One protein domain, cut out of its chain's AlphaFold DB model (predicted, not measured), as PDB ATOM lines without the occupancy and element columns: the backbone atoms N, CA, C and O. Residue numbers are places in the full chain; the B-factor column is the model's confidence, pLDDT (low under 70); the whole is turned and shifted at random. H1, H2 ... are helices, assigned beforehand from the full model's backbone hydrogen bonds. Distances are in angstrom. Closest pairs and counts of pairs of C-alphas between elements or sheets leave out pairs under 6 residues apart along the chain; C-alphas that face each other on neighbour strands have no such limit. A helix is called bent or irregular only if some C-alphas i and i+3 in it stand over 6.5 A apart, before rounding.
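Overview. This is residues 2 to 43 of the 67 residues of an uncharacterized protein of Thermotogaceae bacterium (UniProt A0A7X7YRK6). Picture an elongated zigzag of three helices: H2 and H3 make a V, with the first part of H3, residues 28 to 33, packed on H2, while H1 makes one end of the length and touches neither of them. At the other end, residues 37 to 43 stick out, of which 37 to 41 belong to H3. The printed part has 42 residues, with three named helices in the order H1, H2, H3 and no named strand, and its class is all helix. It is only just compact, close to loose, with a radius of gyration of the C-alphas of 10.9 A, and it spans 37 by 20 by 14 A.

Arrangement. Start at Glu 2, where you enter H1, residues 2 to 10; it touches no helix. A tight link of 4 residues takes you on to H2, residues 15 to 23, and H1 and H2 are apart, with no C-alpha of the one within 8 A of the other. Past H2 a tight link of 3 residues brings you to H3, residues 27 to 41. Here look at Ala 22 and Lys 30: their C-alphas, the closest of H2 and H3, are 4.8 A apart. The two helices touch, with 14 pairs of C-alphas within 8 A, and H3 touches H2 with residues 28 to 33 alone. They run opposite ways at a steep tilt of 53 degrees, and their centres are 10.5 A apart. H1 and H3 are apart. In the backbone, H1 and H2 have every O i to N i+4 pair within hydrogen-bond range, and H3 has 9 of 11.

Along the chain. Find C-alpha 2 at (29.697, -10.848, -11.223); from there H1 runs 12.7 A to C-alpha 10. Next find C-alpha 15 at (48.291, -4.115, -10.088), where H2 begins; it runs 12.4 A to C-alpha 23. H3, the longest helix with 15 residues, runs 21.2 A from C-alpha 27 and ends at C-alpha 41, which you find at (59.526, 1.347, 0.030). None of the three helices is bent or irregular.

Size, cuts and confidence. The two C-alphas farthest apart are those of Glu 2 and Lys 43, the first and last printed residues, 37.4 A from each other. The printed part runs from residue 2 to residue 43 with no cut, and neither of its two links is long. Read the B-factor column for the model's confidence: the mean pLDDT of the printed part is 79.0, and 16 residues are under 70, namely residues 2 to 12 and 39 to 43. H1 has a mean pLDDT of 61, H2 of 92 and H3 of 84.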
ATOM      1  N   GLU A   2      29.294  -9.452 -10.950       57.34
ATOM      2  CA  GLU A   2      29.697 -10.848 -11.223       57.34
ATOM      3  C   GLU A   2      31.079 -10.999 -11.872       57.34
ATOM      4  O   GLU A   2      31.835 -11.884 -11.479       57.34
ATOM      5  N   GLY A   3      31.465 -10.094 -12.779       60.88
ATOM      6  CA  GLY A   3      32.795 -10.129 -13.405       60.88
ATOM      7  C   GLY A   3      33.943 -10.014 -12.395       60.88
ATOM      8  O   GLY A   3      34.925 -10.742 -12.491       60.88
ATOM      9  N   ILE A   4      33.780  -9.174 -11.363       63.06
ATOM     10  CA  ILE A   4      34.773  -8.986 -10.290       63.06
ATOM     11  C   ILE A   4      34.900 -10.252  -9.433       63.06
ATOM     12  O   ILE A   4      36.011 -10.649  -9.087       63.06
ATOM     13  N   LYS A   5      33.780 -10.924  -9.125       61.97
ATOM     14  CA  LYS A   5      33.788 -12.185  -8.363       61.97
ATOM     15  C   LYS A   5      34.518 -13.304  -9.108       61.97
ATOM     16  O   LYS A   5      35.223 -14.080  -8.474       61.97
ATOM     17  N   LYS A   6      34.376 -13.377 -10.436       63.50
ATOM     18  CA  LYS A   6      35.084 -14.365 -11.265       63.50
ATOM     19  C   LYS A   6      36.582 -14.045 -11.377       63.50
ATOM     20  O   LYS A   6      37.401 -14.944 -11.234       63.50
ATOM     21  N   LEU A   7      36.935 -12.761 -11.514       60.53
ATOM     22  CA  LEU A   7      38.327 -12.289 -11.534       60.53
ATOM     23  C   LEU A   7      39.076 -12.640 -10.235       60.53
ATOM     24  O   LEU A   7      40.182 -13.161 -10.298       60.53
ATOM     25  N   LEU A   8      38.437 -12.431  -9.077       62.53
ATOM     26  CA  LEU A   8      38.983 -12.767  -7.753       62.53
ATOM     27  C   LEU A   8      39.157 -14.276  -7.515       62.53
ATOM     28  O   LEU A   8      39.972 -14.666  -6.685       62.53
ATOM     29  N   LYS A   9      38.366 -15.120  -8.188       60.56
ATOM     30  CA  LYS A   9      38.357 -16.575  -7.976       60.56
ATOM     31  C   LYS A   9      39.363 -17.313  -8.862       60.56
ATOM     32  O   LYS A   9      39.816 -18.384  -8.481       60.56
ATOM     33  N   GLU A  10      39.695 -16.759 -10.029       57.47
ATOM     34  CA  GLU A  10      40.485 -17.462 -11.050       57.47
ATOM     35  C   GLU A  10      41.844 -16.826 -11.371       57.47
ATOM     36  O   GLU A  10      42.671 -17.488 -11.994       57.47
ATOM     37  N   LYS A  11      42.114 -15.566 -10.996       60.72
ATOM     38  CA  LYS A  11      43.353 -14.893 -11.409       60.72
ATOM     39  C   LYS A  11      43.978 -14.056 -10.304       60.72
ATOM     40  O   LYS A  11      43.304 -13.307  -9.604       60.72
ATOM     41  N   ILE A  12      45.307 -14.130 -10.236       66.69
ATOM     42  CA  ILE A  12      46.136 -13.106  -9.601       66.69
ATOM     43  C   ILE A  12      45.745 -11.776 -10.249       66.69
ATOM     44  O   ILE A  12      45.881 -11.605 -11.463       66.69
ATOM     45  N   LEU A  13      45.193 -10.859  -9.457       76.81
ATOM     46  CA  LEU A  13      44.783  -9.558  -9.962       76.81
ATOM     47  C   LEU A  13      46.012  -8.763 -10.412       76.81
ATOM     48  O   LEU A  13      47.045  -8.731  -9.731       76.81
ATOM     49  N   SER A  14      45.881  -8.094 -11.558       86.50
ATOM     50  CA  SER A  14      46.882  -7.131 -12.003       86.50
ATOM     51  C   SER A  14      46.974  -5.970 -11.004       86.50
ATOM     52  O   SER A  14      46.013  -5.665 -10.292       86.50
ATOM     53  N   GLN A  15      48.115  -5.276 -10.967       87.88
ATOM     54  CA  GLN A  15      48.291  -4.115 -10.088       87.88
ATOM     55  C   GLN A  15      47.230  -3.030 -10.342       87.88
ATOM     56  O   GLN A  15      46.746  -2.404  -9.399       87.88
ATOM     57  N   TYR A  16      46.834  -2.845 -11.605       91.12
ATOM     58  CA  TYR A  16      45.786  -1.903 -11.995       91.12
ATOM     59  C   TYR A  16      44.416  -2.297 -11.433       91.12
ATOM     60  O   TYR A  16      43.707  -1.457 -10.881       91.12
ATOM     61  N   ASP A  17      44.052  -3.580 -11.517       89.38
ATOM     62  CA  ASP A  17      42.775  -4.061 -10.986       89.38
ATOM     63  C   ASP A  17      42.708  -3.939  -9.463       89.38
ATOM     64  O   ASP A  17      41.665  -3.558  -8.931       89.38
ATOM     65  N   ILE A  18      43.818  -4.202  -8.767       91.44
ATOM     66  CA  ILE A  18      43.922  -4.031  -7.312       91.44
ATOM     67  C   ILE A  18      43.698  -2.568  -6.934       91.44
ATOM     68  O   ILE A  18      42.858  -2.288  -6.084       91.44
ATOM     69  N   ILE A  19      44.371  -1.631  -7.612       92.69
ATOM     70  CA  ILE A  19      44.201  -0.190  -7.367       92.69
ATOM     71  C   ILE A  19      42.751   0.232  -7.621       92.69
ATOM     72  O   ILE A  19      42.143   0.906  -6.787       92.69
ATOM     73  N   ARG A  20      42.160  -0.197  -8.744       93.56
ATOM     74  CA  ARG A  20      40.765   0.128  -9.063       93.56
ATOM     75  C   ARG A  20      39.816  -0.388  -7.980       93.56
ATOM     76  O   ARG A  20      38.954   0.359  -7.527       93.56
ATOM     77  N   LEU A  21      39.971  -1.638  -7.543       91.19
ATOM     78  CA  LEU A  21      39.119  -2.240  -6.512       91.19
ATOM     79  C   LEU A  21      39.314  -1.592  -5.136       91.19
ATOM     80  O   LEU A  21      38.331  -1.367  -4.428       91.19
ATOM     81  N   ALA A  22      40.551  -1.257  -4.773       92.88
ATOM     82  CA  ALA A  22      40.865  -0.545  -3.540       92.88
ATOM     83  C   ALA A  22      40.168   0.826  -3.498       92.88
ATOM     84  O   ALA A  22      39.522   1.160  -2.500       92.88
ATOM     85  N   ASN A  23      40.205   1.572  -4.609       94.00
ATOM     86  CA  ASN A  23      39.519   2.862  -4.754       94.00
ATOM     87  C   ASN A  23      37.990   2.731  -4.702       94.00
ATOM     88  O   ASN A  23      37.310   3.632  -4.224       94.00
ATOM     89  N   MET A  24      37.447   1.590  -5.131       93.81
ATOM     90  CA  MET A  24      36.022   1.263  -4.996       93.81
ATOM     91  C   MET A  24      35.623   0.820  -3.574       93.81
ATOM     92  O   MET A  24      34.465   0.481  -3.346       93.81
ATOM     93  N   GLY A  25      36.558   0.797  -2.618       91.38
ATOM     94  CA  GLY A  25      36.285   0.456  -1.220       91.38
ATOM     95  C   GLY A  25      36.414  -1.029  -0.875       91.38
ATOM     96  O   GLY A  25      36.032  -1.429   0.222       91.38
ATOM     97  N   ASN A  26      36.968  -1.861  -1.761       91.75
ATOM     98  CA  ASN A  26      37.214  -3.271  -1.456       91.75
ATOM     99  C   ASN A  26      38.370  -3.420  -0.447       91.75
ATOM    100  O   ASN A  26      39.517  -3.129  -0.780       91.75
ATOM    101  N   GLN A  27      38.074  -3.898   0.768       91.75
ATOM    102  CA  GLN A  27      39.061  -4.040   1.851       91.75
ATOM    103  C   GLN A  27      40.206  -4.998   1.507       91.75
ATOM    104  O   GLN A  27      41.363  -4.638   1.686       91.75
ATOM    105  N   LYS A  28      39.911  -6.161   0.915       88.31
ATOM    106  CA  LYS A  28      40.951  -7.134   0.537       88.31
ATOM    107  C   LYS A  28      41.916  -6.576  -0.507       88.31
ATOM    108  O   LYS A  28      43.106  -6.847  -0.462       88.31
ATOM    109  N   ALA A  29      41.405  -5.776  -1.445       89.94
ATOM    110  CA  ALA A  29      42.253  -5.112  -2.431       89.94
ATOM    111  C   ALA A  29      43.118  -4.002  -1.808       89.94
ATOM    112  O   ALA A  29      44.212  -3.755  -2.302       89.94
ATOM    113  N   LYS A  30      42.650  -3.344  -0.737       91.75
ATOM    114  CA  LYS A  30      43.457  -2.368   0.012       91.75
ATOM    115  C   LYS A  30      44.605  -3.045   0.759       91.75
ATOM    116  O   LYS A  30      45.735  -2.600   0.616       91.75
ATOM    117  N   GLU A  31      44.329  -4.136   1.469       90.94
ATOM    118  CA  GLU A  31      45.346  -4.913   2.197       90.94
ATOM    119  C   GLU A  31      46.446  -5.430   1.254       90.94
ATOM    120  O   GLU A  31      47.629  -5.182   1.478       90.94
ATOM    121  N   GLU A  32      46.053  -6.045   0.132       89.62
ATOM    122  CA  GLU A  32      46.983  -6.516  -0.906       89.62
ATOM    123  C   GLU A  32      47.817  -5.365  -1.506       89.62
ATOM    124  O   GLU A  32      49.001  -5.525  -1.808       89.62
ATOM    125  N   LEU A  33      47.212  -4.186  -1.703       90.75
ATOM    126  CA  LEU A  33      47.916  -3.013  -2.225       90.75
ATOM    127  C   LEU A  33      48.974  -2.502  -1.238       90.75
ATOM    128  O   LEU A  33      50.081  -2.167  -1.658       90.75
ATOM    129  N   GLU A  34      48.646  -2.444   0.053       90.38
ATOM    130  CA  GLU A  34      49.562  -2.012   1.113       90.38
ATOM    131  C   GLU A  34      50.755  -2.961   1.261       90.38
ATOM    132  O   GLU A  34      51.896  -2.498   1.348       90.38
ATOM    133  N   GLU A  35      50.517  -4.275   1.220       88.75
ATOM    134  CA  GLU A  35      51.577  -5.287   1.283       88.75
ATOM    135  C   GLU A  35      52.570  -5.125   0.124       88.75
ATOM    136  O   GLU A  35      53.775  -4.988   0.347       88.75
ATOM    137  N   ARG A  36      52.065  -5.009  -1.112       86.31
ATOM    138  CA  ARG A  36      52.908  -4.820  -2.306       86.31
ATOM    139  C   ARG A  36      53.729  -3.537  -2.259       86.31
ATOM    140  O   ARG A  36      54.877  -3.514  -2.703       86.31
ATOM    141  N   LEU A  37      53.156  -2.451  -1.741       86.00
ATOM    142  CA  LEU A  37      53.864  -1.176  -1.634       86.00
ATOM    143  C   LEU A  37      54.967  -1.225  -0.572       86.00
ATOM    144  O   LEU A  37      56.037  -0.645  -0.787       86.00
ATOM    145  N   LYS A  38      54.767  -1.964   0.525       83.62
ATOM    146  CA  LYS A  38      55.746  -2.096   1.614       83.62
ATOM    147  C   LYS A  38      57.092  -2.641   1.124       83.62
ATOM    148  O   LYS A  38      58.144  -2.104   1.494       83.62
ATOM    149  N   ASP A  39      57.066  -3.620   0.223       67.19
ATOM    150  CA  ASP A  39      58.268  -4.203  -0.385       67.19
ATOM    151  C   ASP A  39      59.035  -3.208  -1.266       67.19
ATOM    152  O   ASP A  39      60.270  -3.221  -1.318       67.19
ATOM    153  N   THR A  40      58.325  -2.287  -1.922       67.12
ATOM    154  CA  THR A  40      58.952  -1.260  -2.765       67.12
ATOM    155  C   THR A  40      59.610  -0.150  -1.942       67.12
ATOM    156  O   THR A  40      60.723   0.271  -2.259       67.12
ATOM    157  N   THR A  41      59.002   0.265  -0.825       60.91
ATOM    158  CA  THR A  41      59.526   1.347   0.030       60.91
ATOM    159  C   THR A  41      60.825   1.005   0.768       60.91
ATOM    160  O   THR A  41      61.603   1.901   1.100       60.91
ATOM    161  N   ASN A  42      61.119  -0.278   0.992       58.12
ATOM    162  CA  ASN A  42      62.370  -0.699   1.636       58.12
ATOM    163  C   ASN A  42      63.577  -0.690   0.684       58.12
ATOM    164  O   ASN A  42      64.724  -0.721   1.134       58.12
ATOM    165  N   LYS A  43      63.342  -0.606  -0.632       56.94
ATOM    166  CA  LYS A  43      64.397  -0.673  -1.652       56.94
ATOM    167  C   LYS A  43      65.137   0.652  -1.861       56.94
ATOM    168  O   LYS A  43      66.295   0.629  -2.269       56.94
TER     169      LYS A  43